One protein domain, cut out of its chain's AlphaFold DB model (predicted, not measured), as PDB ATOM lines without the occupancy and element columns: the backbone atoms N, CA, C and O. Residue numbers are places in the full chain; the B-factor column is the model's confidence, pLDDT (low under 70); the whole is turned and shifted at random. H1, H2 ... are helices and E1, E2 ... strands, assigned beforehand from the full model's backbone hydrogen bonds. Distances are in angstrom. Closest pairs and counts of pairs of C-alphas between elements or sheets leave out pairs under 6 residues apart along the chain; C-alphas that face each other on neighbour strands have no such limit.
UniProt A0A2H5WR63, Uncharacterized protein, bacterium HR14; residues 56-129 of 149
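AT A GLANCE: This is residues 56 to 129 of the 149 residues of an uncharacterized protein of bacterium HR14 (UniProt A0A2H5WR63). The domain has little regular structure: a small sheet of three short strands with one helix over one face, and two long loops, residues 60 to 80 and 94 to 115, reaching opposite ends. The 74 printed residues, 26 in named elements, run E1, E2, E3, H1; the class is mixed. The sheet, order E1, E2, E3, is a meander, each strand the antiparallel neighbour of the one before; H1 on one face makes two layers. The whole is compact, radius of gyration of the C-alphas 11.9 A, spanning 36 by 28 by 16 A.

HOW THE PARTS SIT: E1, residues 56 to 59, and E2, residues 81 to 84, form a hairpin; N 58 and O 82, 3.1 A apart, are within hydrogen-bond range. E2 and E3, residues 90 to 93, form another, with N 91 and O 83 at 2.8 A. H1, residues 116 to 129, is on the sheet at a height of 9.2 A, along the strands, 20 degrees from E2 on the local plane. The closest C-alphas of H1 and E2 are Leu 120 and Tyr 81, 6.3 A. Every O i to N i+4 pair in H1 is within range.

IN THESE COORDINATES: E1 begins at C-alpha 56 (594.296, 304.240, 422.569); H1, 19.7 A long, ends at C-alpha 129 (582.726, 310.230, 413.288).

THE WHOLE: The printed part has no cut. Links E1 to E2 and E3 to H1 are long. Residues 101 to 108 have pLDDT under 70.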
ATOM      1  N   ASP A  56     593.887 305.434 421.818       95.31
ATOM      2  CA  ASP A  56     594.296 304.240 422.569       95.31
ATOM      3  C   ASP A  56     593.043 303.486 423.022       95.31
ATOM      4  O   ASP A  56     592.230 303.982 423.808       95.31
ATOM      5  N   LEU A  57     592.864 302.295 422.461       95.44
ATOM      6  CA  LEU A  57     591.673 301.467 422.598       95.44
ATOM      7  C   LEU A  57     592.061 300.163 423.281       95.44
ATOM      8  O   LEU A  57     592.783 299.359 422.691       95.44
ATOM      9  N   GLN A  58     591.546 299.900 424.484       95.38
ATOM     10  CA  GLN A  58     591.818 298.622 425.146       95.38
ATOM     11  C   GLN A  58     590.591 298.050 425.838       95.38
ATOM     12  O   GLN A  58     589.774 298.755 426.431       95.38
ATOM     13  N   VAL A  59     590.506 296.723 425.789       95.38
ATOM     14  CA  VAL A  59     589.637 295.954 426.673       95.38
ATOM     15  C   VAL A  59     590.311 295.886 428.033       95.38
ATOM     16  O   VAL A  59     591.453 295.440 428.144       95.38
ATOM     17  N   TRP A  60     589.605 296.315 429.070       95.25
ATOM     18  CA  TRP A  60     590.138 296.323 430.420       95.25
ATOM     19  C   TRP A  60     590.170 294.909 430.994       95.25
ATOM     20  O   TRP A  60     589.147 294.234 431.046       95.25
ATOM     21  N   GLN A  61     591.339 294.471 431.458       94.19
ATOM     22  CA  GLN A  61     591.569 293.121 431.994       94.19
ATOM     23  C   GLN A  61     591.722 293.098 433.524       94.19
ATOM     24  O   GLN A  61     592.254 292.143 434.084       94.19
ATOM     25  N   GLY A  62     591.252 294.138 434.217       90.19
ATOM     26  CA  GLY A  62     591.462 294.309 435.655       90.19
ATOM     27  C   GLY A  62     592.588 295.297 435.977       90.19
ATOM     28  O   GLY A  62     593.366 295.691 435.111       90.19
ATOM     29  N   GLY A  63     592.674 295.706 437.244       87.56
ATOM     30  CA  GLY A  63     593.669 296.676 437.715       87.56
ATOM     31  C   GLY A  63     593.213 298.141 437.614       87.56
ATOM     32  O   GLY A  63     592.029 298.404 437.398       87.56
ATOM     33  N   PRO A  64     594.120 299.108 437.829       87.19
ATOM     34  CA  PRO A  64     593.782 300.529 437.779       87.19
ATOM     35  C   PRO A  64     593.384 300.979 436.365       87.19
ATOM     36  O   PRO A  64     593.825 300.410 435.366       87.19
ATOM     37  N   LEU A  65     592.550 302.016 436.297       85.62
ATOM     38  CA  LEU A  65     592.188 302.703 435.055       85.62
ATOM     39  C   LEU A  65     593.386 303.507 434.502       85.62
ATOM     40  O   LEU A  65     594.340 303.752 435.244       85.62
ATOM     41  N   PRO A  66     593.354 303.986 433.240       79.06
ATOM     42  CA  PRO A  66     594.489 304.683 432.618       79.06
ATOM     43  C   PRO A  66     594.923 305.952 433.361       79.06
ATOM     44  O   PRO A  66     596.082 306.345 433.318       79.06
ATOM     45  N   ASN A  67     593.999 306.580 434.087       82.12
ATOM     46  CA  ASN A  67     594.256 307.745 434.935       82.12
ATOM     47  C   ASN A  67     594.746 307.385 436.355       82.12
ATOM     48  O   ASN A  67     594.864 308.269 437.201       82.12
ATOM     49  N   GLY A  68     594.982 306.104 436.649       83.25
ATOM     50  CA  GLY A  68     595.384 305.605 437.965       83.25
ATOM     51  C   GLY A  68     594.243 305.466 438.980       83.25
ATOM     52  O   GLY A  68     594.489 305.026 440.103       83.25
ATOM     53  N   ALA A  69     593.004 305.811 438.617       84.25
ATOM     54  CA  ALA A  69     591.852 305.639 439.496       84.25
ATOM     55  C   ALA A  69     591.484 304.149 439.650       84.25
ATOM     56  O   ALA A  69     591.701 303.355 438.726       84.25
ATOM     57  N   PRO A  70     590.906 303.739 440.794       86.31
ATOM     58  CA  PRO A  70     590.352 302.399 440.928       86.31
ATOM     59  C   PRO A  70     589.171 302.216 439.970       86.31
ATOM     60  O   PRO A  70     588.379 303.138 439.757       86.31
ATOM     61  N   ALA A  71     589.037 301.013 439.415       88.94
ATOM     62  CA  ALA A  71     587.862 300.668 438.633       88.94
ATOM     63  C   ALA A  71     586.610 300.553 439.533       88.94
ATOM     64  O   ALA A  71     586.729 300.192 440.710       88.94
ATOM     65  N   PRO A  72     585.411 300.836 438.995       90.12
ATOM     66  CA  PRO A  72     584.135 300.551 439.647       90.12
ATOM     67  C   PRO A  72     584.048 299.102 440.143       90.12
ATOM     68  O   PRO A  72     584.521 298.182 439.477       90.12
ATOM     69  N   ALA A  73     583.428 298.889 441.307       89.00
ATOM     70  CA  ALA A  73     583.385 297.578 441.965       89.00
ATOM     71  C   ALA A  73     582.612 296.506 441.172       89.00
ATOM     72  O   ALA A  73     582.830 295.313 441.368       89.00
ATOM     73  N   ASP A  74     581.705 296.930 440.298       89.75
ATOM     74  CA  ASP A  74     580.886 296.097 439.419       89.75
ATOM     75  C   ASP A  74     581.514 295.872 438.034       89.75
ATOM     76  O   ASP A  74     580.988 295.087 437.241       89.75
ATOM     77  N   ALA A  75     582.638 296.528 437.727       90.56
ATOM     78  CA  ALA A  75     583.341 296.316 436.474       90.56
ATOM     79  C   ALA A  75     583.968 294.915 436.454       90.56
ATOM     80  O   ALA A  75     584.762 294.545 437.319       90.56
ATOM     81  N   GLN A  76     583.634 294.136 435.426       91.75
ATOM     82  CA  GLN A  76     584.193 292.805 435.223       91.75
ATOM     83  C   GLN A  76     585.357 292.865 434.220       91.75
ATOM     84  O   GLN A  76     585.185 293.411 433.125       91.75
ATOM     85  N   PRO A  77     586.533 292.295 434.550       93.56
ATOM     86  CA  PRO A  77     587.625 292.113 433.597       93.56
ATOM     87  C   PRO A  77     587.157 291.426 432.309       93.56
ATOM     88  O   PRO A  77     586.399 290.460 432.348       93.56
ATOM     89  N   GLY A  78     587.583 291.941 431.158       91.69
ATOM     90  CA  GLY A  78     587.161 291.487 429.834       91.69
ATOM     91  C   GLY A  78     585.811 292.047 429.375       91.69
ATOM     92  O   GLY A  78     585.596 292.156 428.174       91.69
ATOM     93  N   ALA A  79     584.936 292.459 430.296       92.44
ATOM     94  CA  ALA A  79     583.603 293.010 430.029       92.44
ATOM     95  C   ALA A  79     583.520 294.534 430.260       92.44
ATOM     96  O   ALA A  79     582.465 295.093 430.565       92.44
ATOM     97  N   ALA A  80     584.656 295.212 430.146       94.12
ATOM     98  CA  ALA A  80     584.759 296.661 430.163       94.12
ATOM     99  C   ALA A  80     585.868 297.095 429.205       94.12
ATOM    100  O   ALA A  80     586.764 296.316 428.869       94.12
ATOM    101  N   TYR A  81     585.827 298.344 428.770       94.62
ATOM    102  CA  TYR A  81     586.844 298.900 427.888       94.62
ATOM    103  C   TYR A  81     587.113 300.361 428.209       94.62
ATOM    104  O   TYR A  81     586.290 301.038 428.833       94.62
ATOM    105  N   TRP A  82     588.249 300.856 427.734       94.75
ATOM    106  CA  TRP A  82     588.513 302.282 427.688       94.75
ATOM    107  C   TRP A  82     588.923 302.759 426.306       94.75
ATOM    108  O   TRP A  82     589.432 302.006 425.473       94.75
ATOM    109  N   ILE A  83     588.690 304.049 426.106       95.25
ATOM    110  CA  ILE A  83     589.106 304.826 424.949       95.25
ATOM    111  C   ILE A  83     589.827 306.047 425.497       95.25
ATOM    112  O   ILE A  83     589.234 306.800 426.269       95.25
ATOM    113  N   VAL A  84     591.079 306.250 425.106       94.12
ATOM    114  CA  VAL A  84     591.796 307.498 425.372       94.12
ATOM    115  C   VAL A  84     591.944 308.246 424.057       94.12
ATOM    116  O   VAL A  84     592.546 307.741 423.108       94.12
ATOM    117  N   THR A  85     591.355 309.437 423.989       92.56
ATOM    118  CA  THR A  85     591.476 310.320 422.825       92.56
ATOM    119  C   THR A  85     592.827 311.049 422.847       92.56
ATOM    120  O   THR A  85     593.443 311.175 423.910       92.56
ATOM    121  N   PRO A  86     593.282 311.626 421.718       88.19
ATOM    122  CA  PRO A  86     594.565 312.333 421.648       88.19
ATOM    123  C   PRO A  86     594.618 313.567 422.557       88.19
ATOM    124  O   PRO A  86     595.684 313.973 423.006       88.19
ATOM    125  N   SER A  87     593.454 314.142 422.875       88.06
ATOM    126  CA  SER A  87     593.307 315.236 423.840       88.06
ATOM    127  C   SER A  87     593.491 314.813 425.304       88.06
ATOM    128  O   SER A  87     593.451 315.665 426.190       88.06
ATOM    129  N   GLY A  88     593.680 313.519 425.578       86.00
ATOM    130  CA  GLY A  88     593.822 312.968 426.926       86.00
ATOM    131  C   GLY A  88     592.494 312.658 427.623       86.00
ATOM    132  O   GLY A  88     592.500 312.283 428.796       86.00
ATOM    133  N   THR A  89     591.353 312.783 426.935       89.31
ATOM    134  CA  THR A  89     590.062 312.358 427.488       89.31
ATOM    135  C   THR A  89     590.029 310.837 427.559       89.31
ATOM    136  O   THR A  89     590.057 310.162 426.533       89.31
ATOM    137  N   ALA A  90     589.934 310.300 428.775       90.06
ATOM    138  CA  ALA A  90     589.755 308.874 429.015       90.06
ATOM    139  C   ALA A  90     588.276 308.562 429.276       90.06
ATOM    140  O   ALA A  90     587.674 309.069 430.224       90.06
ATOM    141  N   ILE A  91     587.700 307.704 428.443       91.44
ATOM    142  CA  ILE A  91     586.353 307.159 428.595       91.44
ATOM    143  C   ILE A  91     586.506 305.727 429.081       91.44
ATOM    144  O   ILE A  91     587.219 304.949 428.457       91.44
ATOM    145  N   PHE A  92     585.821 305.369 430.163       93.31
ATOM    146  CA  PHE A  92     585.736 303.994 430.645       93.31
ATOM    147  C   PHE A  92     584.275 303.546 430.603       93.31
ATOM    148  O   PHE A  92     583.413 304.209 431.176       93.31
ATOM    149  N   GLN A  93     583.995 302.442 429.911       92.81
ATOM    150  CA  GLN A  93     582.653 301.885 429.776       92.81
ATOM    151  C   GLN A  93     582.606 300.488 430.391       92.81
ATOM    152  O   GLN A  93     583.363 299.597 430.008       92.81
ATOM    153  N   TRP A  94     581.651 300.293 431.296       91.94
ATOM    154  CA  TRP A  94     581.329 299.019 431.932       91.94
ATOM    155  C   TRP A  94     579.807 298.864 432.038       91.94
ATOM    156  O   TRP A  94     579.060 299.792 431.712       91.94
ATOM    157  N   GLY A  95     579.343 297.687 432.460       89.25
ATOM    158  CA  GLY A  95     577.916 297.410 432.604       89.25
ATOM    159  C   GLY A  95     577.213 297.462 431.251       89.25
ATOM    160  O   GLY A  95     577.494 296.647 430.378       89.25
ATOM    161  N   THR A  96     576.307 298.417 431.061       88.44
ATOM    162  CA  THR A  96     575.494 298.512 429.846       88.44
ATOM    163  C   THR A  96     576.056 299.539 428.863       88.44
ATOM    164  O   THR A  96     576.224 300.704 429.211       88.44
ATOM    165  N   SER A  97     576.291 299.131 427.615       84.69
ATOM    166  CA  SER A  97     576.815 299.975 426.538       84.69
ATOM    167  C   SER A  97     575.807 300.096 425.386       84.69
ATOM    168  O   SER A  97     575.256 299.085 424.938       84.69
ATOM    169  N   PRO A  98     575.582 301.307 424.837       82.12
ATOM    170  CA  PRO A  98     574.750 301.499 423.646       82.12
ATOM    171  C   PRO A  98     575.398 300.935 422.371       82.12
ATOM    172  O   PRO A  98     574.751 300.868 421.331       82.12
ATOM    173  N   TYR A  99     576.662 300.515 422.452       83.31
ATOM    174  CA  TYR A  99     577.459 300.029 421.329       83.31
ATOM    175  C   TYR A  99     577.545 298.495 421.256       83.31
ATOM    176  O   TYR A  99     578.316 297.966 420.460       83.31
ATOM    177  N   VAL A 100     576.791 297.757 422.082       80.00
ATOM    178  CA  VAL A 100     576.798 296.283 422.042       80.00
ATOM    179  C   VAL A 100     576.157 295.769 420.737       80.00
ATOM    180  O   VAL A 100     575.024 296.149 420.445       80.00
ATOM    181  N   PRO A 101     576.809 294.871 419.965       62.88
ATOM    182  CA  PRO A 101     576.385 294.537 418.595       62.88
ATOM    183  C   PRO A 101     575.099 293.714 418.416       62.88
ATOM    184  O   PRO A 101     574.777 293.371 417.284       62.88
ATOM    185  N   ASN A 102     574.342 293.390 419.468       53.50
ATOM    186  CA  ASN A 102     573.178 292.501 419.368       53.50
ATOM    187  C   ASN A 102     571.891 293.124 419.919       53.50
ATOM    188  O   ASN A 102     571.343 292.630 420.895       53.50
ATOM    189  N   THR A 103     571.377 294.155 419.240       42.62
ATOM    190  CA  THR A 103     569.925 294.293 418.999       42.62
ATOM    191  C   THR A 103     569.665 295.320 417.892       42.62
ATOM    192  O   THR A 103     569.981 296.499 418.075       42.62
ATOM    193  N   PRO A 104     569.079 294.931 416.743       39.31
ATOM    194  CA  PRO A 104     568.579 295.890 415.766       39.31
ATOM    195  C   PRO A 104     567.448 296.715 416.396       39.31
ATOM    196  O   PRO A 104     566.349 296.211 416.601       39.31
ATOM    197  N   GLY A 105     567.740 297.982 416.701       43.41
ATOM    198  CA  GLY A 105     566.790 298.940 417.263       43.41
ATOM    199  C   GLY A 105     566.596 298.812 418.780       43.41
ATOM    200  O   GLY A 105     565.887 297.934 419.248       43.41
ATOM    201  N   LEU A 106     567.140 299.777 419.530       47.06
ATOM    202  CA  LEU A 106     566.693 300.166 420.879       47.06
ATOM    203  C   LEU A 106     566.875 299.143 422.023       47.06
ATOM    204  O   LEU A 106     565.899 298.688 422.605       47.06
ATOM    205  N   ALA A 107     568.119 298.911 422.450       53.53
ATOM    206  CA  ALA A 107     568.479 298.888 423.876       53.53
ATOM    207  C   ALA A 107     570.011 298.874 424.040       53.53
ATOM    208  O   ALA A 107     570.687 298.114 423.345       53.53
ATOM    209  N   PRO A 108     570.576 299.672 424.961       68.50
ATOM    210  CA  PRO A 108     571.905 299.415 425.495       68.50
ATOM    211  C   PRO A 108     572.000 297.964 425.998       68.50
ATOM    212  O   PRO A 108     571.109 297.495 426.706       68.50
ATOM    213  N   GLY A 109     573.058 297.251 425.617       78.88
ATOM    214  CA  GLY A 109     573.287 295.857 426.001       78.88
ATOM    215  C   GLY A 109     574.359 295.738 427.078       78.88
ATOM    216  O   GLY A 109     575.246 296.585 427.164       78.88
ATOM    217  N   ALA A 110     574.295 294.692 427.902       88.00
ATOM    218  CA  ALA A 110     575.365 294.405 428.852       88.00
ATOM    219  C   ALA A 110     576.652 294.024 428.104       88.00
ATOM    220  O   ALA A 110     576.628 293.227 427.159       88.00
ATOM    221  N   LEU A 111     577.771 294.595 428.530       89.88
ATOM    222  CA  LEU A 111     579.087 294.198 428.070       89.88
ATOM    223  C   LEU A 111     579.427 292.820 428.629       89.88
ATOM    224  O   LEU A 111     579.222 292.533 429.807       89.88
ATOM    225  N   THR A 112     579.945 291.972 427.755       90.12
ATOM    226  CA  THR A 112     580.470 290.648 428.079       90.12
ATOM    227  C   THR A 112     581.844 290.499 427.429       90.12
ATOM    228  O   THR A 112     582.141 291.232 426.475       90.12
ATOM    229  N   PRO A 113     582.699 289.569 427.887       90.31
ATOM    230  CA  PRO A 113     584.005 289.348 427.266       90.31
ATOM    231  C   PRO A 113     583.936 289.087 425.755       90.31
ATOM    232  O   PRO A 113     584.831 289.476 425.009       90.31
ATOM    233  N   GLU A 114     582.841 288.490 425.286       89.00
ATOM    234  CA  GLU A 114     582.629 288.142 423.884       89.00
ATOM    235  C   GLU A 114     582.270 289.356 423.016       89.00
ATOM    236  O   GLU A 114     582.684 289.428 421.859       89.00
ATOM    237  N   ASN A 115     581.501 290.313 423.550       89.25
ATOM    238  CA  ASN A 115     580.992 291.452 422.777       89.25
ATOM    239  C   ASN A 115     581.803 292.747 422.972       89.25
ATOM    240  O   ASN A 115     581.712 293.669 422.157       89.25
ATOM    241  N   THR A 116     582.626 292.810 424.020       92.12
ATOM    242  CA  THR A 116     583.358 294.015 424.422       92.12
ATOM    243  C   THR A 116     584.312 294.547 423.351       92.12
ATOM    244  O   THR A 116     584.266 295.751 423.094       92.12
ATOM    245  N   PRO A 117     585.116 293.721 422.648       92.75
ATOM    246  CA  PRO A 117     585.974 294.221 421.571       92.75
ATOM    247  C   PRO A 117     585.187 294.912 420.451       92.75
ATOM    248  O   PRO A 117     585.609 295.937 419.924       92.75
ATOM    249  N   GLN A 118     584.020 294.373 420.103       90.88
ATOM    250  CA  GLN A 118     583.173 294.920 419.043       90.88
ATOM    251  C   GLN A 118     582.486 296.212 419.502       90.88
ATOM    252  O   GLN A 118     582.436 297.181 418.745       90.88
ATOM    253  N   ALA A 119     582.024 296.257 420.756       90.88
ATOM    254  CA  ALA A 119     581.450 297.458 421.354       90.88
ATOM    255  C   ALA A 119     582.475 298.594 421.484       90.88
ATOM    256  O   ALA A 119     582.146 299.743 421.195       90.88
ATOM    257  N   LEU A 120     583.719 298.273 421.853       93.88
ATOM    258  CA  LEU A 120     584.840 299.212 421.884       93.88
ATOM    259  C   LEU A 120     585.072 299.836 420.504       93.88
ATOM    260  O   LEU A 120     585.116 301.057 420.383       93.88
ATOM    261  N   GLN A 121     585.164 299.016 419.454       93.25
ATOM    262  CA  GLN A 121     585.369 299.510 418.089       93.25
ATOM    263  C   GLN A 121     584.194 300.365 417.597       93.25
ATOM    264  O   GLN A 121     584.404 301.406 416.976       93.25
ATOM    265  N   ALA A 122     582.955 299.972 417.904       91.50
ATOM    266  CA  ALA A 122     581.771 300.748 417.549       91.50
ATOM    267  C   ALA A 122     581.718 302.103 418.280       91.50
ATOM    268  O   ALA A 122     581.406 303.116 417.654       91.50
ATOM    269  N   HIS A 123     582.077 302.145 419.566       93.19
ATOM    270  CA  HIS A 123     582.158 303.392 420.327       93.19
ATOM    271  C   HIS A 123     583.277 304.295 419.796       93.19
ATOM    272  O   HIS A 123     583.032 305.463 419.500       93.19
ATOM    273  N   ALA A 124     584.477 303.750 419.585       93.88
ATOM    274  CA  ALA A 124     585.596 304.491 419.009       93.88
ATOM    275  C   ALA A 124     585.232 305.087 417.643       93.88
ATOM    276  O   ALA A 124     585.487 306.262 417.390       93.88
ATOM    277  N   ARG A 125     584.563 304.307 416.784       92.44
ATOM    278  CA  ARG A 125     584.088 304.775 415.478       92.44
ATOM    279  C   ARG A 125     583.072 305.904 415.612       92.44
ATOM    280  O   ARG A 125     583.194 306.887 414.893       92.44
ATOM    281  N   ALA A 126     582.114 305.799 416.531       91.31
ATOM    282  CA  ALA A 126     581.139 306.861 416.770       91.31
ATOM    283  C   ALA A 126     581.808 308.169 417.236       91.31
ATOM    284  O   ALA A 126     581.462 309.239 416.738       91.31
ATOM    285  N   LEU A 127     582.798 308.085 418.131       92.44
ATOM    286  CA  LEU A 127     583.579 309.247 418.572       92.44
ATOM    287  C   LEU A 127     584.367 309.872 417.416       92.44
ATOM    288  O   LEU A 127     584.285 311.079 417.203       92.44
ATOM    289  N   ALA A 128     585.052 309.049 416.623       92.69
ATOM    290  CA  ALA A 128     585.827 309.522 415.485       92.69
ATOM    291  C   ALA A 128     584.938 310.135 414.384       92.69
ATOM    292  O   ALA A 128     585.334 311.097 413.731       92.69
ATOM    293  N   GLU A 129     583.714 309.629 414.193       92.44
ATOM    294  CA  GLU A 129     582.726 310.230 413.288       92.44
ATOM    295  C   GLU A 129     582.279 311.616 413.771       92.44
ATOM    296  O   GLU A 129     582.190 312.540 412.959       92.44
TER     297      GLU A 129